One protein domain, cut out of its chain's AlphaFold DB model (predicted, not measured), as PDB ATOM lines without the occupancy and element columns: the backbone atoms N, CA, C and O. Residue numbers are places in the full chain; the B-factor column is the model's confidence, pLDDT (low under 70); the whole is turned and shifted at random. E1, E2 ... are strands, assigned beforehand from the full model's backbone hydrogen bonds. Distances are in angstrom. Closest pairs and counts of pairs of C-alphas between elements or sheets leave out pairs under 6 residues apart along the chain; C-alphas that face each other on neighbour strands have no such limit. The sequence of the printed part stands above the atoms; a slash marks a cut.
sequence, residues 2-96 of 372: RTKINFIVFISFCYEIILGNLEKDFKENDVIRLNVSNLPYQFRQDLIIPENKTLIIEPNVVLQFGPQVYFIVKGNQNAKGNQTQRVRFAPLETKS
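Overview. This is residues 2 to 96 of the 372 residues of a protein of Brachionus calyciflorus (UniProt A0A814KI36). With little regular structure, the body is a chain wound in stacked turns, a short three-sided solenoid walled by the parallel sheets E1 E4 E7, E2 E5 E8 and E3 E6, in those orders; residues 2 to 16 stick out as a tail. The printed part has 95 residues, 29 in eight strands, E1 to E8 along the chain: all strand. It is loose, radius of gyration of the C-alphas 16.3 A, spanning 57 by 38 by 23 A.

Along the chain. From C-alpha 2 at (-1.215, -3.885, 24.123), go to C-alpha 31 at (-7.651, -39.645, 39.763), where E1, residues 31 to 34, begins. Then find E2, 41 to 43; E3, 47 to 49; E4, 54 to 57; E5, 62 to 65; E6, 71 to 73; E7, 76 to 79, 10.2 A long; and E8, 88 to 91, 10.1 A.

Arrangement. Within hydrogen-bond range you find N 32 and O 54 (E1, E4), N 55 and O 76 (E4, E7), N 43 and O 64 (E2, E5), N 63 and O 88 (E5, E8) and N 49 and O 72 (E3, E6), each 2.8 A. E1 and E5 are apart.

Size, cuts and confidence. The C-alphas farthest apart, Arg 2 and Thr 84, are 58.3 A apart. The printed part has no cut and no long link between strands. pLDDT is under 70 at residues 2 to 29 and 94 to 96.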
ATOM      1  N   ARG A   2      -0.311  -3.571  22.993       35.62
ATOM      2  CA  ARG A   2      -1.215  -3.885  24.123       35.62
ATOM      3  C   ARG A   2      -1.235  -2.979  25.369       35.62
ATOM      4  O   ARG A   2      -0.218  -2.867  26.031       35.62
ATOM      5  N   THR A   3      -2.458  -2.667  25.813       26.22
ATOM      6  CA  THR A   3      -3.001  -3.186  27.092       26.22
ATOM      7  C   THR A   3      -4.534  -3.152  27.086       26.22
ATOM      8  O   THR A   3      -5.140  -2.095  26.944       26.22
ATOM      9  N   LYS A   4      -5.160  -4.331  27.213       25.09
ATOM     10  CA  LYS A   4      -6.585  -4.501  27.534       25.09
ATOM     11  C   LYS A   4      -6.729  -4.457  29.055       25.09
ATOM     12  O   LYS A   4      -5.986  -5.151  29.743       25.09
ATOM     13  N   ILE A   5      -7.688  -3.683  29.550       31.45
ATOM     14  CA  ILE A   5      -8.134  -3.695  30.945       31.45
ATOM     15  C   ILE A   5      -9.374  -4.591  31.002       31.45
ATOM     16  O   ILE A   5     -10.353  -4.312  30.316       31.45
ATOM     17  N   ASN A   6      -9.331  -5.648  31.812       25.09
ATOM     18  CA  ASN A   6     -10.511  -6.425  32.186       25.09
ATOM     19  C   ASN A   6     -10.829  -6.115  33.651       25.09
ATOM     20  O   ASN A   6     -10.014  -6.399  34.527       25.09
ATOM     21  N   PHE A   7     -12.004  -5.543  33.913       23.89
ATOM     22  CA  PHE A   7     -12.571  -5.458  35.257       23.89
ATOM     23  C   PHE A   7     -13.431  -6.694  35.517       23.89
ATOM     24  O   PHE A   7     -14.328  -7.001  34.736       23.89
ATOM     25  N   ILE A   8     -13.191  -7.361  36.642       26.77
ATOM     26  CA  ILE A   8     -14.145  -8.275  37.267       26.77
ATOM     27  C   ILE A   8     -14.237  -7.850  38.732       26.77
ATOM     28  O   ILE A   8     -13.252  -7.916  39.461       26.77
ATOM     29  N   VAL A   9     -15.415  -7.390  39.150       23.69
ATOM     30  CA  VAL A   9     -15.746  -7.127  40.554       23.69
ATOM     31  C   VAL A   9     -16.797  -8.151  40.960       23.69
ATOM     32  O   VAL A   9     -17.920  -8.112  40.464       23.69
ATOM     33  N   PHE A  10     -16.442  -9.050  41.875       26.30
ATOM     34  CA  PHE A  10     -17.403  -9.861  42.615       26.30
ATOM     35  C   PHE A  10     -17.326  -9.465  44.086       26.30
ATOM     36  O   PHE A  10     -16.320  -9.698  44.749       26.30
ATOM     37  N   ILE A  11     -18.397  -8.859  44.595       29.69
ATOM     38  CA  ILE A  11     -18.605  -8.701  46.033       29.69
ATOM     39  C   ILE A  11     -19.266  -9.993  46.512       29.69
ATOM     40  O   ILE A  11     -20.440 -10.244  46.225       29.69
ATOM     41  N   SER A  12     -18.499 -10.829  47.209       29.30
ATOM     42  CA  SER A  12     -19.012 -11.981  47.947       29.30
ATOM     43  C   SER A  12     -19.001 -11.638  49.433       29.30
ATOM     44  O   SER A  12     -17.958 -11.289  49.979       29.30
ATOM     45  N   PHE A  13     -20.166 -11.687  50.078       30.67
ATOM     46  CA  PHE A  13     -20.260 -11.581  51.532       30.67
ATOM     47  C   PHE A  13     -19.795 -12.897  52.164       30.67
ATOM     48  O   PHE A  13     -20.356 -13.956  51.879       30.67
ATOM     49  N   CYS A  14     -18.768 -12.795  53.012       30.66
ATOM     50  CA  CYS A  14     -18.253 -13.854  53.870       30.66
ATOM     51  C   CYS A  14     -19.308 -14.333  54.874       30.66
ATOM     52  O   CYS A  14     -19.892 -13.528  55.596       30.66
ATOM     53  N   TYR A  15     -19.436 -15.649  55.000       31.05
ATOM     54  CA  TYR A  15     -19.615 -16.285  56.301       31.05
ATOM     55  C   TYR A  15     -18.535 -17.361  56.435       31.05
ATOM     56  O   TYR A  15     -18.467 -18.283  55.622       31.05
ATOM     57  N   GLU A  16     -17.669 -17.213  57.438       33.53
ATOM     58  CA  GLU A  16     -16.729 -18.250  57.864       33.53
ATOM     59  C   GLU A  16     -17.510 -19.412  58.478       33.53
ATOM     60  O   GLU A  16     -18.157 -19.261  59.514       33.53
ATOM     61  N   ILE A  17     -17.437 -20.591  57.858       30.25
ATOM     62  CA  ILE A  17     -17.840 -21.850  58.487       30.25
ATOM     63  C   ILE A  17     -16.774 -22.904  58.175       30.25
ATOM     64  O   ILE A  17     -16.614 -23.335  57.037       30.25
ATOM     65  N   ILE A  18     -16.059 -23.267  59.242       30.14
ATOM     66  CA  ILE A  18     -15.127 -24.380  59.485       30.14
ATOM     67  C   ILE A  18     -14.861 -25.309  58.283       30.14
ATOM     68  O   ILE A  18     -15.726 -26.073  57.843       30.14
ATOM     69  N   LEU A  19     -13.598 -25.265  57.848       32.28
ATOM     70  CA  LEU A  19     -12.942 -26.059  56.810       32.28
ATOM     71  C   LEU A  19     -13.027 -27.566  57.100       32.28
ATOM     72  O   LEU A  19     -12.362 -28.091  57.991       32.28
ATOM     73  N   GLY A  20     -13.821 -28.274  56.299       29.91
ATOM     74  CA  GLY A  20     -13.637 -29.695  56.023       29.91
ATOM     75  C   GLY A  20     -12.986 -29.816  54.652       29.91
ATOM     76  O   GLY A  20     -13.681 -29.981  53.654       29.91
ATOM     77  N   ASN A  21     -11.670 -29.630  54.603       36.50
ATOM     78  CA  ASN A  21     -10.904 -29.556  53.366       36.50
ATOM     79  C   ASN A  21     -10.956 -30.878  52.585       36.50
ATOM     80  O   ASN A  21     -10.388 -31.885  52.999       36.50
ATOM     81  N   LEU A  22     -11.547 -30.833  51.390       44.19
ATOM     82  CA  LEU A  22     -11.055 -31.605  50.247       44.19
ATOM     83  C   LEU A  22     -10.037 -30.767  49.445       44.19
ATOM     84  O   LEU A  22      -9.887 -30.955  48.245       44.19
ATOM     85  N   GLU A  23      -9.282 -29.882  50.105       38.81
ATOM     86  CA  GLU A  23      -7.944 -29.493  49.638       38.81
ATOM     87  C   GLU A  23      -7.002 -30.678  49.869       38.81
ATOM     88  O   GLU A  23      -6.198 -30.717  50.797       38.81
ATOM     89  N   LYS A  24      -7.143 -31.715  49.046       46.19
ATOM     90  CA  LYS A  24      -5.996 -32.567  48.761       46.19
ATOM     91  C   LYS A  24      -5.247 -31.864  47.643       46.19
ATOM     92  O   LYS A  24      -5.840 -31.617  46.600       46.19
ATOM     93  N   ASP A  25      -3.972 -31.553  47.854       41.78
ATOM     94  CA  ASP A  25      -3.068 -31.142  46.781       41.78
ATOM     95  C   ASP A  25      -3.059 -32.236  45.706       41.78
ATOM     96  O   ASP A  25      -2.370 -33.253  45.819       41.78
ATOM     97  N   PHE A  26      -3.902 -32.076  44.686       52.84
ATOM     98  CA  PHE A  26      -4.030 -33.049  43.616       52.84
ATOM     99  C   PHE A  26      -2.862 -32.843  42.643       52.84
ATOM    100  O   PHE A  26      -2.871 -31.892  41.856       52.84
ATOM    101  N   LYS A  27      -1.894 -33.760  42.622       54.38
ATOM    102  CA  LYS A  27      -0.796 -33.795  41.641       54.38
ATOM    103  C   LYS A  27      -1.338 -33.913  40.224       54.38
ATOM    104  O   LYS A  27      -2.363 -34.551  40.006       54.38
ATOM    105  N   GLU A  28      -0.697 -33.277  39.252       53.88
ATOM    106  CA  GLU A  28      -1.101 -33.299  37.838       53.88
ATOM    107  C   GLU A  28      -1.481 -34.722  37.363       53.88
ATOM    108  O   GLU A  28      -0.761 -35.678  37.636       53.88
ATOM    109  N   ASN A  29      -2.651 -34.868  36.721       64.69
ATOM    110  CA  ASN A  29      -3.289 -36.144  36.326       64.69
ATOM    111  C   ASN A  29      -3.856 -37.049  37.442       64.69
ATOM    112  O   ASN A  29      -4.222 -38.196  37.177       64.69
ATOM    113  N   ASP A  30      -3.998 -36.553  38.672       79.56
ATOM    114  CA  ASP A  30      -4.616 -37.329  39.750       79.56
ATOM    115  C   ASP A  30      -6.058 -37.776  39.449       79.56
ATOM    116  O   ASP A  30      -6.923 -37.014  39.002       79.56
ATOM    117  N   VAL A  31      -6.318 -39.043  39.777       85.19
ATOM    118  CA  VAL A  31      -7.651 -39.645  39.763       85.19
ATOM    119  C   VAL A  31      -8.268 -39.501  41.150       85.19
ATOM    120  O   VAL A  31      -7.810 -40.116  42.115       85.19
ATOM    121  N   ILE A  32      -9.347 -38.730  41.241       87.94
ATOM    122  CA  ILE A  32     -10.109 -38.527  42.471       87.94
ATOM    123  C   ILE A  32     -11.108 -39.675  42.585       87.94
ATOM    124  O   ILE A  32     -12.028 -39.779  41.778       87.94
ATOM    125  N   ARG A  33     -10.923 -40.566  43.565       91.00
ATOM    126  CA  ARG A  33     -11.829 -41.701  43.804       91.00
ATOM    127  C   ARG A  33     -12.668 -41.471  45.053       91.00
ATOM    128  O   ARG A  33     -12.117 -41.324  46.142       91.00
ATOM    129  N   LEU A  34     -13.988 -41.485  44.882       91.25
ATOM    130  CA  LEU A  34     -14.962 -41.480  45.969       91.25
ATOM    131  C   LEU A  34     -15.507 -42.901  46.139       91.25
ATOM    132  O   LEU A  34     -16.081 -43.446  45.198       91.25
ATOM    133  N   ASN A  35     -15.302 -43.496  47.313       91.44
ATOM    134  CA  ASN A  35     -15.659 -44.871  47.648       91.44
ATOM    135  C   ASN A  35     -16.629 -44.943  48.833       91.44
ATOM    136  O   ASN A  35     -16.799 -43.996  49.600       91.44
ATOM    137  N   VAL A  36     -17.278 -46.095  48.986       86.81
ATOM    138  CA  VAL A  36     -18.287 -46.311  50.036       86.81
ATOM    139  C   VAL A  36     -17.673 -46.266  51.440       86.81
ATOM    140  O   VAL A  36     -18.331 -45.845  52.386       86.81
ATOM    141  N   SER A  37     -16.402 -46.650  51.579       81.06
ATOM    142  CA  SER A  37     -15.709 -46.729  52.871       81.06
ATOM    143  C   SER A  37     -15.561 -45.384  53.587       81.06
ATOM    144  O   SER A  37     -15.364 -45.370  54.796       81.06
ATOM    145  N   ASN A  38     -15.660 -44.268  52.860       75.19
ATOM    146  CA  ASN A  38     -15.503 -42.913  53.398       75.19
ATOM    147  C   ASN A  38     -16.832 -42.133  53.452       75.19
ATOM    148  O   ASN A  38     -16.828 -40.904  53.486       75.19
ATOM    149  N   LEU A  39     -17.973 -42.828  53.407       78.00
ATOM    150  CA  LEU A  39     -19.288 -42.189  53.447       78.00
ATOM    151  C   LEU A  39     -19.687 -41.688  54.845       78.00
ATOM    152  O   LEU A  39     -19.337 -42.322  55.841       78.00
ATOM    153  N   PRO A  40     -20.528 -40.633  54.919       76.62
ATOM    154  CA  PRO A  40     -21.026 -39.815  53.805       76.62
ATOM    155  C   PRO A  40     -20.018 -38.740  53.364       76.62
ATOM    156  O   PRO A  40     -19.355 -38.126  54.196       76.62
ATOM    157  N   TYR A  41     -19.963 -38.439  52.060       86.94
ATOM    158  CA  TYR A  41     -19.217 -37.269  51.583       86.94
ATOM    159  C   TYR A  41     -20.062 -36.017  51.762       86.94
ATOM    160  O   TYR A  41     -21.140 -35.921  51.180       86.94
ATOM    161  N   GLN A  42     -19.576 -35.062  52.551       89.81
ATOM    162  CA  GLN A  42     -20.286 -33.822  52.848       89.81
ATOM    163  C   GLN A  42     -19.513 -32.627  52.300       89.81
ATOM    164  O   GLN A  42     -18.415 -32.321  52.758       89.81
ATOM    165  N   PHE A  43     -20.111 -31.932  51.340       87.69
ATOM    166  CA  PHE A  43     -19.550 -30.749  50.707       87.69
ATOM    167  C   PHE A  43     -20.221 -29.510  51.281       87.69
ATOM    168  O   PHE A  43     -21.424 -29.311  51.124       87.69
ATOM    169  N   ARG A  44     -19.438 -28.676  51.965       86.19
ATOM    170  CA  ARG A  44     -19.859 -27.344  52.436       86.19
ATOM    171  C   ARG A  44     -19.287 -26.209  51.587       86.19
ATOM    172  O   ARG A  44     -19.604 -25.053  51.827       86.19
ATOM    173  N   GLN A  45     -18.439 -26.558  50.630       84.25
ATOM    174  CA  GLN A  45     -17.774 -25.664  49.696       84.25
ATOM    175  C   GLN A  45     -17.783 -26.314  48.319       84.25
ATOM    176  O   GLN A  45     -17.955 -27.535  48.209       84.25
ATOM    177  N   ASP A  46     -17.606 -25.489  47.295       85.00
ATOM    178  CA  ASP A  46     -17.683 -25.910  45.904       85.00
ATOM    179  C   ASP A  46     -16.691 -27.033  45.600       85.00
ATOM    180  O   ASP A  46     -15.497 -26.942  45.890       85.00
ATOM    181  N   LEU A  47     -17.190 -28.097  44.973       87.00
ATOM    182  CA  LEU A  47     -16.359 -29.173  44.458       87.00
ATOM    183  C   LEU A  47     -16.106 -28.918  42.973       87.00
ATOM    184  O   LEU A  47     -16.996 -29.110  42.144       87.00
ATOM    185  N   ILE A  48     -14.880 -28.512  42.649       87.50
ATOM    186  CA  ILE A  48     -14.443 -28.240  41.278       87.50
ATOM    187  C   ILE A  48     -13.436 -29.310  40.851       87.50
ATOM    188  O   ILE A  48     -12.353 -29.416  41.418       87.50
ATOM    189  N   ILE A  49     -13.776 -30.085  39.821       87.94
ATOM    190  CA  ILE A  49     -12.874 -31.057  39.193       87.94
ATOM    191  C   ILE A  49     -12.251 -30.399  37.952       87.94
ATOM    192  O   ILE A  49     -12.976 -30.175  36.981       87.94
ATOM    193  N   PRO A  50     -10.950 -30.056  37.950       88.50
ATOM    194  CA  PRO A  50     -10.323 -29.370  36.821       88.50
ATOM    195  C   PRO A  50     -10.168 -30.274  35.585       88.50
ATOM    196  O   PRO A  50     -10.271 -31.496  35.680       88.50
ATOM    197  N   GLU A  51      -9.919 -29.659  34.423       88.81
ATOM    198  CA  GLU A  51      -9.902 -30.305  33.093       88.81
ATOM    199  C   GLU A  51      -8.933 -31.495  32.990       88.81
ATOM    200  O   GLU A  51      -9.229 -32.490  32.335       88.81
ATOM    201  N   ASN A  52      -7.801 -31.440  33.695       89.00
ATOM    202  CA  ASN A  52      -6.765 -32.477  33.692       89.00
ATOM    203  C   ASN A  52      -6.970 -33.578  34.751       89.00
ATOM    204  O   ASN A  52      -6.022 -34.283  35.101       89.00
ATOM    205  N   LYS A  53      -8.178 -33.720  35.310       87.50
ATOM    206  CA  LYS A  53      -8.483 -34.703  36.362       87.50
ATOM    207  C   LYS A  53      -9.629 -35.611  35.974       87.50
ATOM    208  O   LYS A  53     -10.486 -35.270  35.162       87.50
ATOM    209  N   THR A  54      -9.655 -36.777  36.612       92.56
ATOM    210  CA  THR A  54     -10.761 -37.727  36.489       92.56
ATOM    211  C   THR A  54     -11.387 -37.978  37.853       92.56
ATOM    212  O   THR A  54     -10.716 -38.465  38.762       92.56
ATOM    213  N   LEU A  55     -12.681 -37.686  37.985       94.50
ATOM    214  CA  LEU A  55     -13.496 -38.042  39.142       94.50
ATOM    215  C   LEU A  55     -14.160 -39.403  38.908       94.50
ATOM    216  O   LEU A  55     -14.970 -39.555  37.996       94.50
ATOM    217  N   ILE A  56     -13.863 -40.381  39.759       95.19
ATOM    218  CA  ILE A  56     -14.530 -41.684  39.782       95.19
ATOM    219  C   ILE A  56     -15.387 -41.772  41.040       95.19
ATOM    220  O   ILE A  56     -14.866 -41.726  42.154       95.19
ATOM    221  N   ILE A  57     -16.693 -41.945  40.851       95.00
ATOM    222  CA  ILE A  57     -17.654 -42.144  41.936       95.00
ATOM    223  C   ILE A  57     -18.076 -43.611  41.919       95.00
ATOM    224  O   ILE A  57     -18.668 -44.080  40.945       95.00
ATOM    225  N   GLU A  58     -17.732 -44.354  42.965       95.31
ATOM    226  CA  GLU A  58     -18.047 -45.778  43.066       95.31
ATOM    227  C   GLU A  58     -19.546 -46.039  43.307       95.31
ATOM    228  O   GLU A  58     -20.287 -45.136  43.714       95.31
ATOM    229  N   PRO A  59     -20.032 -47.269  43.044       96.19
ATOM    230  CA  PRO A  59     -21.419 -47.631  43.325       96.19
ATOM    231  C   PRO A  59     -21.784 -47.369  44.794       96.19
ATOM    232  O   PRO A  59     -20.937 -47.490  45.672       96.19
ATOM    233  N   ASN A  60     -23.053 -47.054  45.073       94.12
ATOM    234  CA  ASN A  60     -23.579 -46.760  46.421       94.12
ATOM    235  C   ASN A  60     -23.009 -45.528  47.145       94.12
ATOM    236  O   ASN A  60     -23.369 -45.287  48.299       94.12
ATOM    237  N   VAL A  61     -22.184 -44.713  46.493       92.38
ATOM    238  CA  VAL A  61     -21.698 -43.466  47.089       92.38
ATOM    239  C   VAL A  61     -22.822 -42.433  47.213       92.38
ATOM    240  O   VAL A  61     -23.599 -42.217  46.280       92.38
ATOM    241  N   VAL A  62     -22.894 -41.779  48.375       88.62
ATOM    242  CA  VAL A  62     -23.793 -40.657  48.667       88.62
ATOM    243  C   VAL A  62     -22.973 -39.379  48.825       88.62
ATOM    244  O   VAL A  62     -22.084 -39.306  49.676       88.62
ATOM    245  N   LEU A  63     -23.289 -38.379  48.005       91.31
ATOM    246  CA  LEU A  63     -22.702 -37.043  48.019       91.31
ATOM    247  C   LEU A  63     -23.740 -36.059  48.571       91.31
ATOM    248  O   LEU A  63     -24.817 -35.909  47.992       91.31
ATOM    249  N   GLN A  64     -23.431 -35.421  49.696       88.94
ATOM    250  CA  GLN A  64     -24.301 -34.474  50.388       88.94
ATOM    251  C   GLN A  64     -23.793 -33.044  50.207       88.94
ATOM    252  O   GLN A  64     -22.642 -32.765  50.530       88.94
ATOM    253  N   PHE A  65     -24.646 -32.136  49.738       88.31
ATOM    254  CA  PHE A  65     -24.270 -30.752  49.430       88.31
ATOM    255  C   PHE A  65     -24.968 -29.760  50.352       88.31
ATOM    256  O   PHE A  65     -26.189 -29.788  50.511       88.31
ATOM    257  N   GLY A  66     -24.183 -28.878  50.966       83.56
ATOM    258  CA  GLY A  66     -24.691 -27.727  51.696       83.56
ATOM    259  C   GLY A  66     -25.455 -26.759  50.785       83.56
ATOM    260  O   GLY A  66     -25.337 -26.822  49.558       83.56
ATOM    261  N   PRO A  67     -26.247 -25.843  51.368       79.88
ATOM    262  CA  PRO A  67     -26.898 -24.796  50.592       79.88
ATOM    263  C   PRO A  67     -25.847 -23.962  49.847       79.88
ATOM    264  O   PRO A  67     -24.808 -23.635  50.413       79.88
ATOM    265  N   GLN A  68     -26.148 -23.598  48.597       79.50
ATOM    266  CA  GLN A  68     -25.288 -22.767  47.737       79.50
ATOM    267  C   GLN A  68     -23.913 -23.373  47.396       79.50
ATOM    268  O   GLN A  68     -23.022 -22.638  46.986       79.50
ATOM    269  N   VAL A  69     -23.752 -24.692  47.530       82.94
ATOM    270  CA  VAL A  69     -22.539 -25.402  47.107       82.94
ATOM    271  C   VAL A  69     -22.680 -25.880  45.667       82.94
ATOM    272  O   VAL A  69     -23.631 -26.588  45.332       82.94
ATOM    273  N   TYR A  70     -21.704 -25.545  44.827       82.12
ATOM    274  CA  TYR A  70     -21.644 -25.988  43.439       82.12
ATOM    275  C   TYR A  70     -20.836 -27.280  43.282       82.12
ATOM    276  O   TYR A  70     -19.798 -27.484  43.911       82.12
ATOM    277  N   PHE A  71     -21.298 -28.151  42.384       88.81
ATOM    278  CA  PHE A  71     -20.557 -29.321  41.922       88.81
ATOM    279  C   PHE A  71     -20.246 -29.150  40.437       88.81
ATOM    280  O   PHE A  71     -21.131 -29.273  39.592       88.81
ATOM    281  N   ILE A  72     -18.992 -28.829  40.128       86.38
ATOM    282  CA  ILE A  72     -18.550 -28.479  38.779       86.38
ATOM    283  C   ILE A  72     -17.488 -29.477  38.346       86.38
ATOM    284  O   ILE A  72     -16.412 -29.554  38.938       86.38
ATOM    285  N   VAL A  73     -17.752 -30.208  37.267       89.56
ATOM    286  CA  VAL A  73     -16.758 -31.089  36.650       89.56
ATOM    287  C   VAL A  73     -16.348 -30.514  35.302       89.56
ATOM    288  O   VAL A  73     -17.129 -30.539  34.359       89.56
ATOM    289  N   LYS A  74     -15.126 -29.977  35.228       87.19
ATOM    290  CA  LYS A  74     -14.494 -29.524  33.979       87.19
ATOM    291  C   LYS A  74     -13.682 -30.633  33.306       87.19
ATOM    292  O   LYS A  74     -13.508 -30.610  32.097       87.19
ATOM    293  N   GLY A  75     -13.151 -31.570  34.096       90.00
ATOM    294  CA  GLY A  75     -12.441 -32.752  33.604       90.00
ATOM    295  C   GLY A  75     -13.360 -33.929  33.295       90.00
ATOM    296  O   GLY A  75     -14.532 -33.770  32.962       90.00
ATOM    297  N   ASN A  76     -12.829 -35.138  33.458       90.56
ATOM    298  CA  ASN A  76     -13.578 -36.369  33.229       90.56
ATOM    299  C   ASN A  76     -14.355 -36.790  34.480       90.56
ATOM    300  O   ASN A  76     -13.844 -36.733  35.600       90.56
ATOM    301  N   GLN A  77     -15.570 -37.300  34.287       92.44
ATOM    302  CA  GLN A  77     -16.403 -37.849  35.353       92.44
ATOM    303  C   GLN A  77     -16.883 -39.256  34.990       92.44
ATOM    304  O   GLN A  77     -17.344 -39.509  33.883       92.44
ATOM    305  N   ASN A  78     -16.755 -40.188  35.935       95.06
ATOM    306  CA  ASN A  78     -17.197 -41.571  35.797       95.06
ATOM    307  C   ASN A  78     -17.928 -42.021  37.070       95.06
ATOM    308  O   ASN A  78     -17.306 -42.435  38.052       95.06
ATOM    309  N   ALA A  79     -19.258 -41.930  37.055       94.88
ATOM    310  CA  ALA A  79     -20.107 -42.499  38.096       94.88
ATOM    311  C   ALA A  79     -20.452 -43.955  37.760       94.88
ATOM    312  O   ALA A  79     -21.233 -44.226  36.854       94.88
ATOM    313  N   LYS A  80     -19.909 -44.896  38.534       95.50
ATOM    314  CA  LYS A  80     -20.027 -46.344  38.297       95.50
ATOM    315  C   LYS A  80     -21.299 -46.975  38.879       95.50
ATOM    316  O   LYS A  80     -21.350 -48.185  39.072       95.50
ATOM    317  N   GLY A  81     -22.312 -46.175  39.207       91.25
ATOM    318  CA  GLY A  81     -23.557 -46.680  39.786       91.25
ATOM    319  C   GLY A  81     -24.341 -47.579  38.823       91.25
ATOM    320  O   GLY A  81     -24.266 -47.419  37.608       91.25
ATOM    321  N   ASN A  82     -25.132 -48.502  39.367       92.50
ATOM    322  CA  ASN A  82     -26.070 -49.335  38.602       92.50
ATOM    323  C   ASN A  82     -27.492 -49.243  39.199       92.50
ATOM    324  O   ASN A  82     -27.736 -48.466  40.125       92.50
ATOM    325  N   GLN A  83     -28.455 -50.009  38.665       90.25
ATOM    326  CA  GLN A  83     -29.861 -49.934  39.093       90.25
ATOM    327  C   GLN A  83     -30.061 -50.201  40.594       90.25
ATOM    328  O   GLN A  83     -30.908 -49.541  41.209       90.25
ATOM    329  N   THR A  84     -29.286 -51.128  41.168       93.25
ATOM    330  CA  THR A  84     -29.354 -51.532  42.580       93.25
ATOM    331  C   THR A  84     -28.387 -50.739  43.460       93.25
ATOM    332  O   THR A  84     -28.685 -50.485  44.624       93.25
ATOM    333  N   GLN A  85     -27.267 -50.283  42.900       94.12
ATOM    334  CA  GLN A  85     -26.184 -49.587  43.586       94.12
ATOM    335  C   GLN A  85     -25.997 -48.173  43.033       94.12
ATOM    336  O   GLN A  85     -24.997 -47.848  42.386       94.12
ATOM    337  N   ARG A  86     -27.001 -47.324  43.249       92.81
ATOM    338  CA  ARG A  86     -27.041 -45.970  42.683       92.81
ATOM    339  C   ARG A  86     -26.073 -45.034  43.400       92.81
ATOM    340  O   ARG A  86     -25.987 -45.050  44.626       92.81
ATOM    341  N   VAL A  87     -25.427 -44.163  42.632       92.94
ATOM    342  CA  VAL A  87     -24.800 -42.948  43.168       92.94
ATOM    343  C   VAL A  87     -25.913 -41.962  43.511       92.94
ATOM    344  O   VAL A  87     -26.804 -41.733  42.689       92.94
ATOM    345  N   ARG A  88     -25.897 -41.408  44.724       90.38
ATOM    346  CA  ARG A  88     -26.938 -40.490  45.202       90.38
ATOM    347  C   ARG A  88     -26.357 -39.110  45.468       90.38
ATOM    348  O   ARG A  88     -25.376 -38.984  46.192       90.38
ATOM    349  N   PHE A  89     -27.012 -38.093  44.924       90.44
ATOM    350  CA  PHE A  89     -26.774 -36.689  45.239       90.44
ATOM    351  C   PHE A  89     -27.915 -36.234  46.143       90.44
ATOM    352  O   PHE A  89     -29.081 -36.434  45.802       90.44
ATOM    353  N   ALA A  90     -27.587 -35.689  47.307       84.94
ATOM    354  CA  ALA A  90     -28.560 -35.312  48.321       84.94
ATOM    355  C   ALA A  90     -28.216 -33.945  48.931       84.94
ATOM    356  O   ALA A  90     -27.047 -33.557  48.952       84.94
ATOM    357  N   PRO A  91     -29.205 -33.204  49.451       82.38
ATOM    358  CA  PRO A  91     -28.923 -32.060  50.305       82.38
ATOM    359  C   PRO A  91     -28.250 -32.521  51.606       82.38
ATOM    360  O   PRO A  91     -28.511 -33.613  52.115       82.38
ATOM    361  N   LEU A  92     -27.372 -31.684  52.152       83.12
ATOM    362  CA  LEU A  92     -26.797 -31.874  53.476       83.12
ATOM    363  C   LEU A  92     -27.897 -31.641  54.515       83.12
ATOM    364  O   LEU A  92     -28.360 -30.515  54.693       83.12
ATOM    365  N   GLU A  93     -28.322 -32.705  55.193       70.00
ATOM    366  CA  GLU A  93     -29.303 -32.604  56.274       70.00
ATOM    367  C   GLU A  93     -28.692 -31.827  57.446       70.00
ATOM    368  O   GLU A  93     -27.854 -32.326  58.201       70.00
ATOM    369  N   THR A  94     -29.094 -30.568  57.605       54.25
ATOM    370  CA  THR A  94     -28.773 -29.801  58.802       54.25
ATOM    371  C   THR A  94     -29.666 -30.299  59.934       54.25
ATOM    372  O   THR A  94     -30.879 -30.119  59.917       54.25
ATOM    373  N   LYS A  95     -29.061 -30.909  60.961       46.72
ATOM    374  CA  LYS A  95     -29.713 -31.227  62.248       46.72
ATOM    375  C   LYS A  95     -30.071 -29.964  63.053       46.72
ATOM    376  O   LYS A  95     -29.967 -29.957  64.275       46.72
ATOM    377  N   SER A  96     -30.420 -28.858  62.404       43.28
ATOM    378  CA  SER A  96     -31.128 -27.790  63.098       43.28
ATOM    379  C   SER A  96     -32.563 -28.267  63.301       43.28
ATOM    380  O   SER A  96     -33.068 -29.082  62.530       43.28
TER     381      SER A  96